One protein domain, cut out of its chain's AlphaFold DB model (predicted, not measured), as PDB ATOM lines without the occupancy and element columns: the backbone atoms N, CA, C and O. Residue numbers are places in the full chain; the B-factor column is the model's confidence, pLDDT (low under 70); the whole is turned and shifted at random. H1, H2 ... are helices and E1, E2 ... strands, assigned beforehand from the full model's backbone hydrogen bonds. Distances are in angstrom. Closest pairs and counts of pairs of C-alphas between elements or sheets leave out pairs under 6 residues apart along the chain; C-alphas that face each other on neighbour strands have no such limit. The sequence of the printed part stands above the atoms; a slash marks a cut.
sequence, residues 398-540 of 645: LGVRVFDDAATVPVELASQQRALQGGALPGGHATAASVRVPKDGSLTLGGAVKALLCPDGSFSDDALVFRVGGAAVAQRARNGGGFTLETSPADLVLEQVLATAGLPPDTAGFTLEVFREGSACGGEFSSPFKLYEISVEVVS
ATOM      1  N   LEU A 398     125.979 -36.607  79.317       97.56
ATOM      2  CA  LEU A 398     125.046 -36.798  78.219       97.56
ATOM      3  C   LEU A 398     125.519 -35.990  77.007       97.56
ATOM      4  O   LEU A 398     125.493 -34.760  76.994       97.56
ATOM      5  N   GLY A 399     125.930 -36.697  75.964       97.56
ATOM      6  CA  GLY A 399     126.176 -36.151  74.641       97.56
ATOM      7  C   GLY A 399     124.885 -36.086  73.831       97.56
ATOM      8  O   GLY A 399     124.141 -37.063  73.748       97.56
ATOM      9  N   VAL A 400     124.653 -34.942  73.195       97.94
ATOM     10  CA  VAL A 400     123.571 -34.705  72.237       97.94
ATOM     11  C   VAL A 400     124.197 -34.512  70.865       97.94
ATOM     12  O   VAL A 400     125.003 -33.598  70.669       97.94
ATOM     13  N   ARG A 401     123.832 -35.370  69.916       97.44
ATOM     14  CA  ARG A 401     124.270 -35.304  68.516       97.44
ATOM     15  C   ARG A 401     123.048 -35.130  67.628       97.44
ATOM     16  O   ARG A 401     122.007 -35.722  67.898       97.44
ATOM     17  N   VAL A 402     123.172 -34.305  66.594       96.06
ATOM     18  CA  VAL A 402     122.082 -34.012  65.658       96.06
ATOM     19  C   VAL A 402     122.479 -34.491  64.275       96.06
ATOM     20  O   VAL A 402     123.595 -34.223  63.834       96.06
ATOM     21  N   PHE A 403     121.553 -35.148  63.591       93.31
ATOM     22  CA  PHE A 403     121.722 -35.600  62.217       93.31
ATOM     23  C   PHE A 403     120.702 -34.925  61.308       93.31
ATOM     24  O   PHE A 403     119.601 -34.565  61.733       93.31
ATOM     25  N   ASP A 404     121.109 -34.701  60.067       83.38
ATOM     26  CA  ASP A 404     120.381 -33.889  59.101       83.38
ATOM     27  C   ASP A 404     119.200 -34.601  58.429       83.38
ATOM     28  O   ASP A 404     118.225 -33.937  58.071       83.38
ATOM     29  N   ASP A 405     119.291 -35.917  58.260       81.69
ATOM     30  CA  ASP A 405     118.266 -36.771  57.663       81.69
ATOM     31  C   ASP A 405     118.289 -38.165  58.306       81.69
ATOM     32  O   ASP A 405     119.311 -38.855  58.315       81.69
ATOM     33  N   ALA A 406     117.149 -38.587  58.848       76.31
ATOM     34  CA  ALA A 406     116.973 -39.905  59.445       76.31
ATOM     35  C   ALA A 406     116.658 -41.012  58.417       76.31
ATOM     36  O   ALA A 406     116.757 -42.193  58.752       76.31
ATOM     37  N   ALA A 407     116.250 -40.658  57.193       73.44
ATOM     38  CA  ALA A 407     115.796 -41.595  56.164       73.44
ATOM     39  C   ALA A 407     116.903 -42.034  55.186       73.44
ATOM     40  O   ALA A 407     116.742 -43.044  54.494       73.44
ATOM     41  N   THR A 408     118.015 -41.298  55.110       75.94
ATOM     42  CA  THR A 408     119.165 -41.615  54.245       75.94
ATOM     43  C   THR A 408     120.415 -41.946  55.068       75.94
ATOM     44  O   THR A 408     120.296 -42.386  56.207       75.94
ATOM     45  N   VAL A 409     121.620 -41.841  54.489       76.62
ATOM     46  CA  VAL A 409     122.877 -42.004  55.241       76.62
ATOM     47  C   VAL A 409     123.056 -40.745  56.097       76.62
ATOM     48  O   VAL A 409     123.400 -39.710  55.525       76.62
ATOM     49  N   PRO A 410     122.834 -40.799  57.424       82.88
ATOM     50  CA  PRO A 410     122.725 -39.590  58.230       82.88
ATOM     51  C   PRO A 410     124.069 -38.868  58.311       82.88
ATOM     52  O   PRO A 410     125.092 -39.490  58.621       82.88
ATOM     53  N   VAL A 411     124.078 -37.557  58.074       85.12
ATOM     54  CA  VAL A 411     125.263 -36.714  58.251       85.12
ATOM     55  C   VAL A 411     125.132 -35.952  59.563       85.12
ATOM     56  O   VAL A 411     124.143 -35.271  59.835       85.12
ATOM     57  N   GLU A 412     126.152 -36.063  60.409       90.56
ATOM     58  CA  GLU A 412     126.169 -35.364  61.689       90.56
ATOM     59  C   GLU A 412     126.377 -33.856  61.506       90.56
ATOM     60  O   GLU A 412     127.353 -33.395  60.906       90.56
ATOM     61  N   LEU A 413     125.494 -33.069  62.114       89.62
ATOM     62  CA  LEU A 413     125.613 -31.622  62.224       89.62
ATOM     63  C   LEU A 413     126.499 -31.272  63.425       89.62
ATOM     64  O   LEU A 413     126.006 -30.873  64.481       89.62
ATOM     65  N   ALA A 414     127.820 -31.383  63.265       90.00
ATOM     66  CA  ALA A 414     128.793 -31.181  64.351       90.00
ATOM     67  C   ALA A 414     128.648 -29.832  65.093       90.00
ATOM     68  O   ALA A 414     128.904 -29.745  66.291       90.00
ATOM     69  N   SER A 415     128.175 -28.772  64.424       88.50
ATOM     70  CA  SER A 415     127.912 -27.463  65.056       88.50
ATOM     71  C   SER A 415     126.769 -27.483  66.086       88.50
ATOM     72  O   SER A 415     126.683 -26.608  66.955       88.50
ATOM     73  N   GLN A 416     125.893 -28.484  66.012       93.81
ATOM     74  CA  GLN A 416     124.782 -28.704  66.938       93.81
ATOM     75  C   GLN A 416     125.123 -29.702  68.047       93.81
ATOM     76  O   GLN A 416     124.296 -29.918  68.929       93.81
ATOM     77  N   GLN A 417     126.330 -30.276  68.053       95.62
ATOM     78  CA  GLN A 417     126.760 -31.172  69.119       95.62
ATOM     79  C   GLN A 417     126.794 -30.430  70.463       95.62
ATOM     80  O   GLN A 417     127.287 -29.300  70.561       95.62
ATOM     81  N   ARG A 418     126.263 -31.060  71.512       97.56
ATOM     82  CA  ARG A 418     126.312 -30.557  72.893       97.56
ATOM     83  C   ARG A 418     126.765 -31.667  73.828       97.56
ATOM     84  O   ARG A 418     126.468 -32.833  73.592       97.56
ATOM     85  N   ALA A 419     127.462 -31.290  74.892       96.50
ATOM     86  CA  ALA A 419     127.817 -32.180  75.986       96.50
ATOM     87  C   ALA A 419     127.316 -31.560  77.291       96.50
ATOM     88  O   ALA A 419     127.614 -30.403  77.593       96.50
ATOM     89  N   LEU A 420     126.524 -32.327  78.025       97.19
ATOM     90  CA  LEU A 420     125.961 -31.990  79.324       97.19
ATOM     91  C   LEU A 420     126.677 -32.848  80.362       97.19
ATOM     92  O   LEU A 420     126.642 -34.069  80.274       97.19
ATOM     93  N   GLN A 421     127.373 -32.227  81.308       94.62
ATOM     94  CA  GLN A 421     128.236 -32.924  82.262       94.62
ATOM     95  C   GLN A 421     128.201 -32.255  83.635       94.62
ATOM     96  O   GLN A 421     127.917 -31.057  83.749       94.62
ATOM     97  N   GLY A 422     128.546 -33.014  84.677       91.19
ATOM     98  CA  GLY A 422     128.805 -32.451  86.002       91.19
ATOM     99  C   GLY A 422     129.949 -31.433  85.978       91.19
ATOM    100  O   GLY A 422     130.956 -31.627  85.282       91.19
ATOM    101  N   GLY A 423     129.802 -30.359  86.754       90.56
ATOM    102  CA  GLY A 423     130.809 -29.308  86.894       90.56
ATOM    103  C   GLY A 423     132.023 -29.724  87.722       90.56
ATOM    104  O   GLY A 423     132.102 -30.837  88.244       90.56
ATOM    105  N   ALA A 424     132.975 -28.798  87.872       90.62
ATOM    106  CA  ALA A 424     134.131 -28.977  88.756       90.62
ATOM    107  C   ALA A 424     133.779 -28.831  90.249       90.62
ATOM    108  O   ALA A 424     134.488 -29.371  91.092       90.62
ATOM    109  N   LEU A 425     132.691 -28.121  90.557       92.81
ATOM    110  CA  LEU A 425     132.208 -27.838  91.907       92.81
ATOM    111  C   LEU A 425     130.756 -28.321  92.069       92.81
ATOM    112  O   LEU A 425     130.054 -28.428  91.053       92.81
ATOM    113  N   PRO A 426     130.300 -28.579  93.312       94.81
ATOM    114  CA  PRO A 426     128.897 -28.867  93.609       94.81
ATOM    115  C   PRO A 426     127.948 -27.826  92.998       94.81
ATOM    116  O   PRO A 426     128.278 -26.644  92.913       94.81
ATOM    117  N   GLY A 427     126.779 -28.262  92.531       94.19
ATOM    118  CA  GLY A 427     125.768 -27.418  91.881       94.19
ATOM    119  C   GLY A 427     126.127 -26.888  90.483       94.19
ATOM    120  O   GLY A 427     125.246 -26.420  89.767       94.19
ATOM    121  N   GLY A 428     127.386 -26.982  90.044       93.94
ATOM    122  CA  GLY A 428     127.867 -26.460  88.758       93.94
ATOM    123  C   GLY A 428     127.539 -27.331  87.539       93.94
ATOM    124  O   GLY A 428     128.373 -27.458  86.643       93.94
ATOM    125  N   HIS A 429     126.379 -27.984  87.509       94.44
ATOM    126  CA  HIS A 429     126.034 -28.995  86.503       94.44
ATOM    127  C   HIS A 429     125.531 -28.361  85.206       94.44
ATOM    128  O   HIS A 429     124.622 -27.531  85.222       94.44
ATOM    129  N   ALA A 430     126.058 -28.791  84.059       95.50
ATOM    130  CA  ALA A 430     125.477 -28.451  82.765       95.50
ATOM    131  C   ALA A 430     124.326 -29.423  82.469       95.50
ATOM    132  O   ALA A 430     124.559 -30.510  81.947       95.50
ATOM    133  N   THR A 431     123.096 -29.048  82.827       96.75
ATOM    134  CA  THR A 431     121.896 -29.900  82.690       96.75
ATOM    135  C   THR A 431     120.967 -29.489  81.550       96.75
ATOM    136  O   THR A 431     120.049 -30.239  81.221       96.75
ATOM    137  N   ALA A 432     121.209 -28.337  80.917       97.62
ATOM    138  CA  ALA A 432     120.370 -27.807  79.849       97.62
ATOM    139  C   ALA A 432     121.153 -27.532  78.556       97.62
ATOM    140  O   ALA A 432     122.264 -26.998  78.594       97.62
ATOM    141  N   ALA A 433     120.561 -27.859  77.407       97.50
ATOM    142  CA  ALA A 433     121.102 -27.557  76.081       97.50
ATOM    143  C   ALA A 433     120.020 -27.037  75.131       97.50
ATOM    144  O   ALA A 433     118.841 -27.348  75.275       97.50
ATOM    145  N   SER A 434     120.441 -26.310  74.095       97.94
ATOM    146  CA  SER A 434     119.583 -25.968  72.958       97.94
ATOM    147  C   SER A 434     120.235 -26.392  71.646       97.94
ATOM    148  O   SER A 434     121.435 -26.162  71.432       97.94
ATOM    149  N   VAL A 435     119.437 -27.013  70.779       97.19
ATOM    150  CA  VAL A 435     119.867 -27.581  69.496       97.19
ATOM    151  C   VAL A 435     118.851 -27.287  68.399       97.19
ATOM    152  O   VAL A 435     117.652 -27.185  68.654       97.19
ATOM    153  N   ARG A 436     119.343 -27.170  67.166       94.00
ATOM    154  CA  ARG A 436     118.530 -27.006  65.960       94.00
ATOM    155  C   ARG A 436     118.514 -28.295  65.165       94.00
ATOM    156  O   ARG A 436     119.572 -28.750  64.737       94.00
ATOM    157  N   VAL A 437     117.330 -28.849  64.949       92.88
ATOM    158  CA  VAL A 437     117.148 -30.143  64.285       92.88
ATOM    159  C   VAL A 437     116.307 -29.934  63.030       92.88
ATOM    160  O   VAL A 437     115.222 -29.358  63.127       92.88
ATOM    161  N   PRO A 438     116.780 -30.345  61.840       89.12
ATOM    162  CA  PRO A 438     115.953 -30.329  60.639       89.12
ATOM    163  C   PRO A 438     114.688 -31.168  60.825       89.12
ATOM    164  O   PRO A 438     114.705 -32.151  61.562       89.12
ATOM    165  N   LYS A 439     113.604 -30.809  60.134       86.38
ATOM    166  CA  LYS A 439     112.317 -31.512  60.248       86.38
ATOM    167  C   LYS A 439     112.409 -33.033  60.018       86.38
ATOM    168  O   LYS A 439     111.764 -33.792  60.735       86.38
ATOM    169  N   ASP A 440     113.252 -33.453  59.080       85.75
ATOM    170  CA  ASP A 440     113.474 -34.868  58.743       85.75
ATOM    171  C   ASP A 440     114.683 -35.473  59.480       85.75
ATOM    172  O   ASP A 440     115.096 -36.602  59.217       85.75
ATOM    173  N   GLY A 441     115.283 -34.706  60.390       91.19
ATOM    174  CA  GLY A 441     116.475 -35.088  61.127       91.19
ATOM    175  C   GLY A 441     116.190 -35.980  62.334       91.19
ATOM    176  O   GLY A 441     115.059 -36.382  62.637       91.19
ATOM    177  N   SER A 442     117.256 -36.265  63.072       94.81
ATOM    178  CA  SER A 442     117.190 -37.026  64.317       94.81
ATOM    179  C   SER A 442     118.151 -36.489  65.372       94.81
ATOM    180  O   SER A 442     119.110 -35.765  65.087       94.81
ATOM    181  N   LEU A 443     117.861 -36.847  66.619       96.38
ATOM    182  CA  LEU A 443     118.705 -36.612  67.782       96.38
ATOM    183  C   LEU A 443     119.216 -37.956  68.289       96.38
ATOM    184  O   LEU A 443     118.415 -38.841  68.569       96.38
ATOM    185  N   THR A 444     120.520 -38.089  68.485       96.81
ATOM    186  CA  THR A 444     121.094 -39.228  69.205       96.81
ATOM    187  C   THR A 444     121.615 -38.753  70.548       96.81
ATOM    188  O   THR A 444     122.475 -37.871  70.622       96.81
ATOM    189  N   LEU A 445     121.107 -39.363  71.613       97.50
ATOM    190  CA  LEU A 445     121.545 -39.125  72.982       97.50
ATOM    191  C   LEU A 445     122.399 -40.299  73.439       97.50
ATOM    192  O   LEU A 445     121.942 -41.442  73.429       97.50
ATOM    193  N   GLY A 446     123.632 -40.028  73.841       95.88
ATOM    194  CA  GLY A 446     124.576 -41.047  74.296       95.88
ATOM    195  C   GLY A 446     125.440 -40.537  75.440       95.88
ATOM    196  O   GLY A 446     125.356 -39.371  75.807       95.88
ATOM    197  N   GLY A 447     126.280 -41.401  76.001       94.50
ATOM    198  CA  GLY A 447     127.229 -41.020  77.049       94.50
ATOM    199  C   GLY A 447     127.002 -41.712  78.390       94.50
ATOM    200  O   GLY A 447     126.106 -42.545  78.559       94.50
ATOM    201  N   ALA A 448     127.874 -41.374  79.333       93.88
ATOM    202  CA  ALA A 448     128.071 -42.053  80.601       93.88
ATOM    203  C   ALA A 448     127.069 -41.637  81.688       93.88
ATOM    204  O   ALA A 448     127.478 -41.201  82.762       93.88
ATOM    205  N   VAL A 449     125.761 -41.775  81.471       95.19
ATOM    206  CA  VAL A 449     124.780 -41.467  82.530       95.19
ATOM    207  C   VAL A 449     124.803 -42.568  83.595       95.19
ATOM    208  O   VAL A 449     124.533 -43.739  83.303       95.19
ATOM    209  N   LYS A 450     125.157 -42.212  84.835       93.50
ATOM    210  CA  LYS A 450     125.288 -43.165  85.946       93.50
ATOM    211  C   LYS A 450     123.954 -43.398  86.648       93.50
ATOM    212  O   LYS A 450     123.110 -42.510  86.727       93.50
ATOM    213  N   ALA A 451     123.773 -44.618  87.146       92.69
ATOM    214  CA  ALA A 451     122.633 -44.963  87.975       92.69
ATOM    215  C   ALA A 451     122.848 -44.407  89.386       92.69
ATOM    216  O   ALA A 451     123.981 -44.299  89.859       92.69
ATOM    217  N   LEU A 452     121.750 -44.083  90.062       93.00
ATOM    218  CA  LEU A 452     121.780 -43.624  91.443       93.00
ATOM    219  C   LEU A 452     122.335 -44.732  92.352       93.00
ATOM    220  O   LEU A 452     121.821 -45.853  92.330       93.00
ATOM    221  N   LEU A 453     123.364 -44.421  93.144       92.81
ATOM    222  CA  LEU A 453     123.888 -45.323  94.170       92.81
ATOM    223  C   LEU A 453     123.174 -45.060  95.500       92.81
ATOM    224  O   LEU A 453     123.154 -43.936  95.998       92.81
ATOM    225  N   CYS A 454     122.608 -46.108  96.081       91.75
ATOM    226  CA  CYS A 454     121.920 -46.081  97.357       91.75
ATOM    227  C   CYS A 454     122.918 -46.039  98.535       91.75
ATOM    228  O   CYS A 454     124.073 -46.446  98.384       91.75
ATOM    229  N   PRO A 455     122.497 -45.586  99.732       89.00
ATOM    230  CA  PRO A 455     123.376 -45.490 100.906       89.00
ATOM    231  C   PRO A 455     123.932 -46.837 101.397       89.00
ATOM    232  O   PRO A 455     124.922 -46.875 102.126       89.00
ATOM    233  N   ASP A 456     123.296 -47.947 101.015       86.31
ATOM    234  CA  ASP A 456     123.742 -49.313 101.304       86.31
ATOM    235  C   ASP A 456     124.757 -49.858 100.278       86.31
ATOM    236  O   ASP A 456     125.203 -50.999 100.397       86.31
ATOM    237  N   GLY A 457     125.129 -49.049  99.280       89.19
ATOM    238  CA  GLY A 457     126.044 -49.415  98.202       89.19
ATOM    239  C   GLY A 457     125.391 -50.176  97.043       89.19
ATOM    240  O   GLY A 457     126.092 -50.549  96.102       89.19
ATOM    241  N   SER A 458     124.077 -50.414  97.070       92.06
ATOM    242  CA  SER A 458     123.343 -50.944  95.916       92.06
ATOM    243  C   SER A 458     123.047 -49.844  94.887       92.06
ATOM    244  O   SER A 458     123.096 -48.660  95.203       92.06
ATOM    245  N   PHE A 459     122.750 -50.205  93.635       93.19
ATOM    246  CA  PHE A 459     122.274 -49.245  92.630       93.19
ATOM    247  C   PHE A 459     120.751 -49.302  92.532       93.19
ATOM    248  O   PHE A 459     120.182 -50.392  92.501       93.19
ATOM    249  N   SER A 460     120.110 -48.140  92.420       93.06
ATOM    250  CA  SER A 460     118.665 -48.032  92.216       93.06
ATOM    251  C   SER A 460     118.250 -48.657  90.885       93.06
ATOM    252  O   SER A 460     118.850 -48.342  89.864       93.06
ATOM    253  N   ASP A 461     117.188 -49.466  90.861       91.62
ATOM    254  CA  ASP A 461     116.629 -50.082  89.642       91.62
ATOM    255  C   ASP A 461     115.769 -49.121  88.796       91.62
ATOM    256  O   ASP A 461     114.912 -49.549  88.020       91.62
ATOM    257  N   ASP A 462     115.984 -47.815  88.941       94.25
ATOM    258  CA  ASP A 462     115.277 -46.809  88.156       94.25
ATOM    259  C   ASP A 462     115.589 -46.945  86.661       94.25
ATOM    260  O   ASP A 462     116.647 -47.430  86.246       94.25
ATOM    261  N   ALA A 463     114.662 -46.469  85.837       95.31
ATOM    262  CA  ALA A 463     114.845 -46.331  84.406       95.31
ATOM    263  C   ALA A 463     115.118 -44.873  84.035       95.31
ATOM    264  O   ALA A 463     114.635 -43.939  84.676       95.31
ATOM    265  N   LEU A 464     115.857 -44.689  82.946       96.88
ATOM    266  CA  LEU A 464     116.009 -43.400  82.297       96.88
ATOM    267  C   LEU A 464     114.887 -43.239  81.268       96.88
ATOM    268  O   LEU A 464     114.789 -44.040  80.337       96.88
ATOM    269  N   VAL A 465     114.037 -42.234  81.441       97.69
ATOM    270  CA  VAL A 465     112.848 -41.989  80.619       97.69
ATOM    271  C   VAL A 465     112.997 -40.652  79.905       97.69
ATOM    272  O   VAL A 465     113.290 -39.634  80.524       97.69
ATOM    273  N   PHE A 466     112.784 -40.653  78.593       98.06
ATOM    274  CA  PHE A 466     112.855 -39.469  77.742       98.06
ATOM    275  C   PHE A 466     111.434 -39.004  77.450       98.06
ATOM    276  O   PHE A 466     110.644 -39.783  76.911       98.06
ATOM    277  N   ARG A 467     111.095 -37.762  77.803       98.25
ATOM    278  CA  ARG A 467     109.740 -37.221  77.685       98.25
ATOM    279  C   ARG A 467     109.668 -35.980  76.810       98.25
ATOM    280  O   ARG A 467     110.522 -35.106  76.893       98.25
ATOM    281  N   VAL A 468     108.594 -35.885  76.032       97.75
ATOM    282  CA  VAL A 468     108.194 -34.677  75.294       97.75
ATOM    283  C   VAL A 468     106.716 -34.438  75.566       97.75
ATOM    284  O   VAL A 468     105.903 -35.343  75.387       97.75
ATOM    285  N   GLY A 469     106.357 -33.249  76.060       92.62
ATOM    286  CA  GLY A 469     104.962 -32.935  76.406       92.62
ATOM    287  C   GLY A 469     104.345 -33.902  77.430       92.62
ATOM    288  O   GLY A 469     103.146 -34.160  77.394       92.62
ATOM    289  N   GLY A 470     105.167 -34.496  78.304       92.94
ATOM    290  CA  GLY A 470     104.753 -35.513  79.275       92.94
ATOM    291  C   GLY A 470     104.656 -36.946  78.731       92.94
ATOM    292  O   GLY A 470     104.570 -37.870  79.536       92.94
ATOM    293  N   ALA A 471     104.731 -37.179  77.419       96.94
ATOM    294  CA  ALA A 471     104.726 -38.523  76.834       96.94
ATOM    295  C   ALA A 471     106.136 -39.131  76.820       96.94
ATOM    296  O   ALA A 471     107.088 -38.456  76.437       96.94
ATOM    297  N   ALA A 472     106.276 -40.402  77.209       97.44
ATOM    298  CA  ALA A 472     107.551 -41.114  77.143       97.44
ATOM    299  C   ALA A 472     107.842 -41.557  75.699       97.44
ATOM    300  O   ALA A 472     107.152 -42.423  75.166       97.44
ATOM    301  N   VAL A 473     108.862 -40.966  75.077       97.38
ATOM    302  CA  VAL A 473     109.248 -41.234  73.678       97.38
ATOM    303  C   VAL A 473     110.388 -42.247  73.566       97.38
ATOM    304  O   VAL A 473     110.553 -42.889  72.534       97.38
ATOM    305  N   ALA A 474     111.159 -42.431  74.639       96.31
ATOM    306  CA  ALA A 474     112.136 -43.504  74.769       96.31
ATOM    307  C   ALA A 474     112.355 -43.861  76.246       96.31
ATOM    308  O   ALA A 474     112.083 -43.066  77.146       96.31
ATOM    309  N   GLN A 475     112.896 -45.055  76.490       95.62
ATOM    310  CA  GLN A 475     113.289 -45.514  77.820       95.62
ATOM    311  C   GLN A 475     114.562 -46.365  77.737       95.62
ATOM    312  O   GLN A 475     114.780 -47.086  76.756       95.62
ATOM    313  N   ARG A 476     115.417 -46.287  78.757       95.19
ATOM    314  CA  ARG A 476     116.599 -47.140  78.928       95.19
ATOM    315  C   ARG A 476     116.619 -47.697  80.346       95.19
ATOM    316  O   ARG A 476     116.545 -46.948  81.316       95.19
ATOM    317  N   ALA A 477     116.704 -49.017  80.458       90.69
ATOM    318  CA  ALA A 477     116.856 -49.679  81.745       90.69
ATOM    319  C   ALA A 477     118.283 -49.498  82.281       90.69
ATOM    320  O   ALA A 477     119.232 -49.283  81.517       90.69
ATOM    321  N   ARG A 478     118.434 -49.617  83.602       92.38
ATOM    322  CA  ARG A 478     119.747 -49.734  84.233       92.38
ATOM    323  C   ARG A 478     120.495 -50.957  83.698       92.38
ATOM    324  O   ARG A 478     119.921 -52.030  83.528       92.38
ATOM    325  N   ASN A 479     121.802 -50.807  83.525       90.75
ATOM    326  CA  ASN A 479     122.738 -51.904  83.335       90.75
ATOM    327  C   ASN A 479     123.993 -51.665  84.190       90.75
ATOM    328  O   ASN A 479     124.782 -50.756  83.927       90.75
ATOM    329  N   GLY A 480     124.171 -52.464  85.245       89.81
ATOM    330  CA  GLY A 480     125.255 -52.262  86.210       89.81
ATOM    331  C   GLY A 480     125.126 -50.925  86.952       89.81
ATOM    332  O   GLY A 480     124.059 -50.611  87.477       89.81
ATOM    333  N   GLY A 481     126.212 -50.149  87.006       90.19
ATOM    334  CA  GLY A 481     126.255 -48.832  87.662       90.19
ATOM    335  C   GLY A 481     125.819 -47.651  86.783       90.19
ATOM    336  O   GLY A 481     126.060 -46.499  87.138       90.19
ATOM    337  N   GLY A 482     125.233 -47.908  85.613       92.62
ATOM    338  CA  GLY A 482     124.822 -46.876  84.662       92.62
ATOM    339  C   GLY A 482     123.604 -47.268  83.842       92.62
ATOM    340  O   GLY A 482     122.963 -48.289  84.089       92.62
ATOM    341  N   PHE A 483     123.300 -46.448  82.846       93.50
ATOM    342  CA  PHE A 483     122.304 -46.747  81.820       93.50
ATOM    343  C   PHE A 483     123.000 -47.145  80.519       93.50
ATOM    344  O   PHE A 483     124.137 -46.755  80.264       93.50
ATOM    345  N   THR A 484     122.323 -47.905  79.660       87.19
ATOM    346  CA  THR A 484     122.908 -48.445  78.417       87.19
ATOM    347  C   THR A 484     123.135 -47.401  77.313       87.19
ATOM    348  O   THR A 484     123.140 -47.764  76.145       87.19
ATOM    349  N   LEU A 485     123.297 -46.115  77.632       91.31
ATOM    350  CA  LEU A 485     123.431 -45.039  76.642       91.31
ATOM    351  C   LEU A 485     124.789 -45.002  75.931       91.31
ATOM    352  O   LEU A 485     124.864 -44.512  74.809       91.31
ATOM    353  N   GLU A 486     125.850 -45.531  76.541       85.31
ATOM    354  CA  GLU A 486     127.160 -45.653  75.884       85.31
ATOM    355  C   GLU A 486     127.150 -46.732  74.791       85.31
ATOM    356  O   GLU A 486     127.746 -46.559  73.732       85.31
ATOM    357  N   THR A 487     126.458 -47.849  75.039       86.00
ATOM    358  CA  THR A 487     126.430 -49.015  74.139       86.00
ATOM    359  C   THR A 487     125.196 -49.059  73.240       86.00
ATOM    360  O   THR A 487     125.207 -49.721  72.210       86.00
ATOM    361  N   SER A 488     124.114 -48.401  73.651       91.62
ATOM    362  CA  SER A 488     122.830 -48.325  72.954       91.62
ATOM    363  C   SER A 488     122.234 -46.921  73.135       91.62
ATOM    364  O   SER A 488     121.303 -46.743  73.940       91.62
ATOM    365  N   PRO A 489     122.754 -45.927  72.390       93.44
ATOM    366  CA  PRO A 489     122.233 -44.566  72.392       93.44
ATOM    367  C   PRO A 489     120.712 -44.503  72.181       93.44
ATOM    368  O   PRO A 489     120.078 -45.440  71.679       93.44
ATOM    369  N   ALA A 490     120.090 -43.415  72.623       95.75
ATOM    370  CA  ALA A 490     118.700 -43.117  72.307       95.75
ATOM    371  C   ALA A 490     118.635 -42.311  71.012       95.75
ATOM    372  O   ALA A 490     118.873 -41.106  71.021       95.75
ATOM    373  N   ASP A 491     118.322 -43.005  69.920       95.06
ATOM    374  CA  ASP A 491     118.057 -42.404  68.617       95.06
ATOM    375  C   ASP A 491     116.590 -41.983  68.537       95.06
ATOM    376  O   ASP A 491     115.675 -42.798  68.661       95.06
ATOM    377  N   LEU A 492     116.375 -40.684  68.372       96.12
ATOM    378  CA  LEU A 492     115.083 -40.024  68.404       96.12
ATOM    379  C   LEU A 492     114.834 -39.371  67.044       96.12
ATOM    380  O   LEU A 492     115.316 -38.270  66.763       96.12
ATOM    381  N   VAL A 493     114.090 -40.065  66.185       95.25
ATOM    382  CA  VAL A 493     113.653 -39.538  64.885       95.25
ATOM    383  C   VAL A 493     112.522 -38.540  65.110       95.25
ATOM    384  O   VAL A 493     111.522 -38.877  65.747       95.25
ATOM    385  N   LEU A 494     112.673 -37.318  64.595       93.62
ATOM    386  CA  LEU A 494     111.810 -36.193  64.958       93.62
ATOM    387  C   LEU A 494     110.326 -36.464  64.683       93.62
ATOM    388  O   LEU A 494     109.480 -36.225  65.542       93.62
ATOM    389  N   GLU A 495     110.024 -37.030  63.516       91.75
ATOM    390  CA  GLU A 495     108.666 -37.403  63.115       91.75
ATOM    391  C   GLU A 495     108.007 -38.358  64.127       91.75
ATOM    392  O   GLU A 495     106.881 -38.127  64.571       91.75
ATOM    393  N   GLN A 496     108.731 -39.398  64.552       95.06
ATOM    394  CA  GLN A 496     108.237 -40.394  65.508       95.06
ATOM    395  C   GLN A 496     108.062 -39.799  66.906       95.06
ATOM    396  O   GLN A 496     107.095 -40.128  67.598       95.06
ATOM    397  N   VAL A 497     108.972 -38.914  67.319       96.56
ATOM    398  CA  VAL A 497     108.900 -38.206  68.604       96.56
ATOM    399  C   VAL A 497     107.657 -37.326  68.659       96.56
ATOM    400  O   VAL A 497     106.881 -37.442  69.607       96.56
ATOM    401  N   LEU A 498     107.437 -36.487  67.639       95.62
ATOM    402  CA  LEU A 498     106.270 -35.606  67.566       95.62
ATOM    403  C   LEU A 498     104.971 -36.420  67.549       95.62
ATOM    404  O   LEU A 498     104.061 -36.127  68.324       95.62
ATOM    405  N   ALA A 499     104.914 -37.489  66.747       95.50
ATOM    406  CA  ALA A 499     103.756 -38.377  66.686       95.50
ATOM    407  C   ALA A 499     103.465 -39.055  68.037       95.50
ATOM    408  O   ALA A 499     102.321 -39.064  68.490       95.50
ATOM    409  N   THR A 500     104.495 -39.577  68.712       96.69
ATOM    410  CA  THR A 500     104.361 -40.236  70.027       96.69
ATOM    411  C   THR A 500     103.926 -39.250  71.110       96.69
ATOM    412  O   THR A 500     103.130 -39.598  71.980       96.69
ATOM    413  N   ALA A 501     104.409 -38.008  71.045       96.69
ATOM    414  CA  ALA A 501     104.027 -36.937  71.958       96.69
ATOM    415  C   ALA A 501     102.655 -36.312  71.648       96.69
ATOM    416  O   ALA A 501     102.188 -35.465  72.408       96.69
ATOM    417  N   GLY A 502     102.006 -36.704  70.544       96.25
ATOM    418  CA  GLY A 502     100.750 -36.106  70.093       96.25
ATOM    419  C   GLY A 502     100.892 -34.646  69.649       96.25
ATOM    420  O   GLY A 502      99.917 -33.897  69.693       96.25
ATOM    421  N   LEU A 503     102.097 -34.229  69.249       95.38
ATOM    422  CA  LEU A 503     102.379 -32.881  68.766       95.38
ATOM    423  C   LEU A 503     102.157 -32.779  67.245       95.38
ATOM    424  O   LEU A 503     102.440 -33.734  66.518       95.38
ATOM    425  N   PRO A 504     101.684 -31.626  66.735       93.12
ATOM    426  CA  PRO A 504     101.536 -31.407  65.300       93.12
ATOM    427  C   PRO A 504     102.863 -31.569  64.528       93.12
ATOM    428  O   PRO A 504     103.908 -31.133  65.022       93.12
ATOM    429  N   PRO A 505     102.859 -32.118  63.296       86.19
ATOM    430  CA  PRO A 505     104.075 -32.270  62.481       86.19
ATOM    431  C   PRO A 505     104.768 -30.953  62.089       86.19
ATOM    432  O   PRO A 505     105.901 -30.968  61.618       86.19
ATOM    433  N   ASP A 506     104.084 -29.816  62.207       83.25
ATOM    434  CA  ASP A 506     104.581 -28.461  61.941       83.25
ATOM    435  C   ASP A 506     105.025 -27.718  63.215       83.25
ATOM    436  O   ASP A 506     105.265 -26.512  63.186       83.25
ATOM    437  N   THR A 507     105.171 -28.437  64.333       90.69
ATOM    438  CA  THR A 507     105.689 -27.895  65.593       90.69
ATOM    439  C   THR A 507     107.059 -27.243  65.384       90.69
ATOM    440  O   THR A 507     108.011 -27.900  64.973       90.69
ATOM    441  N   ALA A 508     107.172 -25.951  65.712       90.50
ATOM    442  CA  ALA A 508     108.403 -25.171  65.545       90.50
ATOM    443  C   ALA A 508     109.505 -25.520  66.564       90.50
ATOM    444  O   ALA A 508     110.671 -25.187  66.366       90.50
ATOM    445  N   GLY A 509     109.152 -26.176  67.670       94.75
ATOM    446  CA  GLY A 509     110.092 -26.597  68.700       94.75
ATOM    447  C   GLY A 509     109.407 -27.295  69.868       94.75
ATOM    448  O   GLY A 509     108.202 -27.145  70.070       94.75
ATOM    449  N   PHE A 510     110.173 -28.059  70.636       97.44
ATOM    450  CA  PHE A 510     109.703 -28.734  71.846       97.44
ATOM    451  C   PHE A 510     110.842 -28.906  72.852       97.44
ATOM    452  O   PHE A 510     112.017 -28.761  72.518       97.44
ATOM    453  N   THR A 511     110.489 -29.245  74.089       98.25
ATOM    454  CA  THR A 511     111.461 -29.599  75.125       98.25
ATOM    455  C   THR A 511     111.490 -31.108  75.295       98.25
ATOM    456  O   THR A 511     110.451 -31.737  75.503       98.25
ATOM    457  N   LEU A 512     112.688 -31.674  75.200       98.44
ATOM    458  CA  LEU A 512     112.972 -33.048  75.565       98.44
ATOM    459  C   LEU A 512     113.536 -33.079  76.984       98.44
ATOM    460  O   LEU A 512     114.623 -32.566  77.240       98.44
ATOM    461  N   GLU A 513     112.813 -33.710  77.893       98.44
ATOM    462  CA  GLU A 513     113.221 -33.868  79.282       98.44
ATOM    463  C   GLU A 513     113.685 -35.302  79.529       98.44
ATOM    464  O   GLU A 513     113.056 -36.264  79.085       98.44
ATOM    465  N   VAL A 514     114.787 -35.458  80.251       97.94
ATOM    466  CA  VAL A 514     115.327 -36.765  80.623       97.94
ATOM    467  C   VAL A 514     115.146 -36.944  82.121       97.94
ATOM    468  O   VAL A 514     115.720 -36.195  82.911       97.94
ATOM    469  N   PHE A 515     114.368 -37.946  82.513       97.81
ATOM    470  CA  PHE A 515     114.049 -38.254  83.901       97.81
ATOM    471  C   PHE A 515     114.657 -39.581  84.336       97.81
ATOM    472  O   PHE A 515     114.725 -40.535  83.563       97.81
ATOM    473  N   ARG A 516     115.033 -39.663  85.609       96.25
ATOM    474  CA  ARG A 516     115.159 -40.926  86.332       96.25
ATOM    475  C   ARG A 516     113.809 -41.239  86.974       96.25
ATOM    476  O   ARG A 516     113.319 -40.446  87.775       96.25
ATOM    477  N   GLU A 517     113.216 -42.378  86.632       95.94
ATOM    478  CA  GLU A 517     111.904 -42.794  87.137       95.94
ATOM    479  C   GLU A 517     111.941 -44.214  87.701       95.94
ATOM    480  O   GLU A 517     112.497 -45.129  87.094       95.94
ATOM    481  N   GLY A 518     111.305 -44.402  88.853       92.00
ATOM    482  CA  GLY A 518     111.227 -45.689  89.531       92.00
ATOM    483  C   GLY A 518     110.960 -45.525  91.020       92.00
ATOM    484  O   GLY A 518     110.157 -44.682  91.424       92.00
ATOM    485  N   SER A 519     111.624 -46.337  91.838       86.69
ATOM    486  CA  SER A 519     111.466 -46.302  93.296       86.69
ATOM    487  C   SER A 519     112.621 -45.618  94.021       86.69
ATOM    488  O   SER A 519     112.521 -45.469  95.230       86.69
ATOM    489  N   ALA A 520     113.686 -45.207  93.322       88.12
ATOM    490  CA  ALA A 520     114.797 -44.407  93.838       88.12
ATOM    491  C   ALA A 520     115.270 -44.850  95.236       88.12
ATOM    492  O   ALA A 520     115.048 -44.182  96.249       88.12
ATOM    493  N   CYS A 521     115.882 -46.041  95.285       89.62
ATOM    494  CA  CYS A 521     116.337 -46.690  96.520       89.62
ATOM    495  C   CYS A 521     115.221 -46.933  97.559       89.62
ATOM    496  O   CYS A 521     115.432 -46.763  98.757       89.62
ATOM    497  N   GLY A 522     114.016 -47.319  97.122       86.75
ATOM    498  CA  GLY A 522     112.889 -47.596  98.025       86.75
ATOM    499  C   GLY A 522     112.194 -46.347  98.589       86.75
ATOM    500  O   GLY A 522     111.511 -46.437  99.610       86.75
ATOM    501  N   GLY A 523     112.342 -45.200  97.926       86.44
ATOM    502  CA  GLY A 523     111.728 -43.917  98.274       86.44
ATOM    503  C   GLY A 523     112.614 -43.018  99.135       86.44
ATOM    504  O   GLY A 523     112.093 -42.109  99.790       86.44
ATOM    505  N   GLU A 524     113.918 -43.303  99.172       84.75
ATOM    506  CA  GLU A 524     114.917 -42.493  99.876       84.75
ATOM    507  C   GLU A 524     115.255 -41.221  99.093       84.75
ATOM    508  O   GLU A 524     115.407 -40.154  99.679       84.75
ATOM    509  N   PHE A 525     115.314 -41.328  97.765       88.88
ATOM    510  CA  PHE A 525     115.538 -40.205  96.859       88.88
ATOM    511  C   PHE A 525     114.257 -39.844  96.111       88.88
ATOM    512  O   PHE A 525     113.287 -40.612  96.089       88.88
ATOM    513  N   SER A 526     114.244 -38.672  95.482       88.25
ATOM    514  CA  SER A 526     113.084 -38.252  94.711       88.25
ATOM    515  C   SER A 526     112.923 -39.068  93.418       88.25
ATOM    516  O   SER A 526     113.871 -39.553  92.790       88.25
ATOM    517  N   SER A 527     111.663 -39.287  93.050       88.12
ATOM    518  CA  SER A 527     111.255 -39.982  91.832       88.12
ATOM    519  C   SER A 527     109.852 -39.499  91.445       88.12
ATOM    520  O   SER A 527     108.951 -39.575  92.286       88.12
ATOM    521  N   PRO A 528     109.635 -39.001  90.214       93.62
ATOM    522  CA  PRO A 528     110.626 -38.821  89.151       93.62
ATOM    523  C   PRO A 528     111.638 -37.702  89.471       93.62
ATOM    524  O   PRO A 528     111.284 -36.706  90.098       93.62
ATOM    525  N   PHE A 529     112.884 -37.849  89.010       95.56
ATOM    526  CA  PHE A 529     113.938 -36.833  89.140       95.56
ATOM    527  C   PHE A 529     114.408 -36.365  87.758       95.56
ATOM    528  O   PHE A 529     114.837 -37.187  86.944       95.56
ATOM    529  N   LYS A 530     114.321 -35.060  87.466       96.94
ATOM    530  CA  LYS A 530     114.756 -34.502  86.175       96.94
ATOM    531  C   LYS A 530     116.279 -34.396  86.139       96.94
ATOM    532  O   LYS A 530     116.858 -33.692  86.955       96.94
ATOM    533  N   LEU A 531     116.905 -35.055  85.170       96.75
ATOM    534  CA  LEU A 531     118.353 -35.029  84.961       96.75
ATOM    535  C   LEU A 531     118.761 -33.975  83.930       96.75
ATOM    536  O   LEU A 531     119.665 -33.184  84.174       96.75
ATOM    537  N   TYR A 532     118.114 -33.970  82.764       98.19
ATOM    538  CA  TYR A 532     118.514 -33.104  81.654       98.19
ATOM    539  C   TYR A 532     117.311 -32.497  80.948       98.19
ATOM    540  O   TYR A 532     116.228 -33.080  80.922       98.19
ATOM    541  N   GLU A 533     117.537 -31.343  80.334       98.19
ATOM    542  CA  GLU A 533     116.562 -30.633  79.517       98.19
ATOM    543  C   GLU A 533     117.207 -30.197  78.196       98.19
ATOM    544  O   GLU A 533     118.225 -29.509  78.174       98.19
ATOM    545  N   ILE A 534     116.631 -30.604  77.069       98.56
ATOM    546  CA  ILE A 534     117.104 -30.222  75.741       98.56
ATOM    547  C   ILE A 534     115.985 -29.471  75.026       98.56
ATOM    548  O   ILE A 534     114.966 -30.055  74.660       98.56
ATOM    549  N   SER A 535     116.178 -28.174  74.799       98.31
ATOM    550  CA  SER A 535     115.296 -27.376  73.947       98.31
ATOM    551  C   SER A 535     115.628 -27.642  72.480       98.31
ATOM    552  O   SER A 535     116.735 -27.357  72.016       98.31
ATOM    553  N   VAL A 536     114.666 -28.189  71.746       97.75
ATOM    554  CA  VAL A 536     114.795 -28.532  70.330       97.75
ATOM    555  C   VAL A 536     114.052 -27.491  69.503       97.75
ATOM    556  O   VAL A 536     112.833 -27.366  69.604       97.75
ATOM    557  N   GLU A 537     114.780 -26.756  68.670       95.94
ATOM    558  CA  GLU A 537     114.217 -25.895  67.628       95.94
ATOM    559  C   GLU A 537     114.123 -26.703  66.327       95.94
ATOM    560  O   GLU A 537     115.135 -27.200  65.821       95.94
ATOM    561  N   VAL A 538     112.912 -26.845  65.787       92.19
ATOM    562  CA  VAL A 538     112.667 -27.586  64.548       92.19
ATOM    563  C   VAL A 538     112.854 -26.652  63.362       92.19
ATOM    564  O   VAL A 538     112.060 -25.743  63.112       92.19
ATOM    565  N   VAL A 539     113.914 -26.893  62.596       86.94
ATOM    566  CA  VAL A 539     114.238 -26.093  61.418       86.94
ATOM    567  C   VAL A 539     113.474 -26.644  60.222       86.94
ATOM    568  O   VAL A 539     113.835 -27.668  59.636       86.94
ATOM    569  N   SER A 540     112.410 -25.937  59.855       81.62
ATOM    570  CA  SER A 540     111.713 -26.154  58.588       81.62
ATOM    571  C   SER A 540     112.547 -25.653  57.410       81.62
ATOM    572  O   SER A 540     113.393 -24.767  57.557       81.62
TER     573      SER A 540
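Overview. This is residues 398 to 540 of the 645 residues of an uncharacterized protein of Calidithermus terrae (UniProt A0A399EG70). Two twisted sheets lie face to face as a sandwich, the five strands E3, E9, E8, E5 and E6 on one side and the four strands E2, E1, E4 and E7 on the other, with their strands running nearly in line. The short helix H1 packs beside E6 near one end of the sandwich, while the loop of residues 447 to 462 and the tiny helix H2 lie toward the other end. The printed part has 143 residues with nine named strands and two named helices, in the order E1 E2 E3 E4 E5 E6 E7 H1 E8 H2 E9; the larger sheet is mixed and the smaller antiparallel. The class is mostly strand, although under half of the residues are in named elements. The whole is compact, with a radius of gyration of the C-alphas of 15.5 A, and only just elongated, spanning 49 by 32 by 26 A.

Arrangement. The larger sheet runs, strand beside strand, E3 at residues 432 to 438, E9 at 529 to 539, E8 at 509 to 517, E5 at 463 to 468 and E6 at 471 to 476, and it is strongly twisted. E3 and E9 are parallel at 31 degrees, with N 435 and O 535 within hydrogen-bond range at 3.0 A. E9 and E8 are antiparallel at 160 degrees, with N 512 and O 534 at 2.8 A. E8 and E5 are antiparallel, with N 465 and O 515 at 2.8 A. E5 and E6 form an antiparallel hairpin, with N 466 and O 474 at 2.9 A. The other sheet runs E2 at 418 to 421, E1 at 398 to 403, E4 at 442 to 446 and E7 at 490 to 493. E1 and E2 form a hairpin, with N 400 and O 418 at 2.8 A. E1 and E4 are antiparallel, with N 401 and O 444 at 2.9 A, and so are E4 and E7, with N 443 and O 492 at 2.9 A. The two sheets form a sandwich, two sheets face to face: the facing parts are 8.3 A centre to centre, and their strands stand at 14 degrees. Between edge strands, the closest C-alphas of E2 and E3 are those of Arg 418 and Ala 433, 6.8 A apart, and those of E6 and E7 are Ala 474 and Ala 490, 7.0 A apart. H1, residues 494 to 500, is on the larger sheet at a height of 6.4 A, over none of its strands; its closest C-alpha pair with E6 is Val 473 and Val 497, 5.9 A. H1 only grazes the smaller sheet, with residues 494 to 498. H2, residues 520 to 523, is not on either sheet and is apart from H1. In H1 every O i to N i+4 pair is within hydrogen-bond range; H2 is too short for such a pair.

Along the chain. E1 begins at C-alpha 398, (125.046, -36.798, 78.219), and is 16.4 A long. E2 is 9.9 A, E3 19.9 A, E4 13.0 A, E5 16.2 A, E6 14.8 A and E7 9.7 A. H1 is 9.9 A and H2 5.4 A. E8 is 24.6 A long and begins at C-alpha 509, (110.092, -26.597, 68.700). E9, the longest strand, is 29.7 A and ends at C-alpha 539, (114.238, -26.093, 61.418).

Size, cuts and confidence. The C-alphas farthest apart, those of Asp 456 and Ser 540, are 50.1 A from each other. The links E1 to E2, E4 to E5 and E6 to E7 are long, with 14, 16 and 13 residues. In the last of these, residues 478 to 479 pair antiparallel with 482 to 483. The printed part has no cut. Its mean pLDDT is 92.7, and no printed residue is under 70.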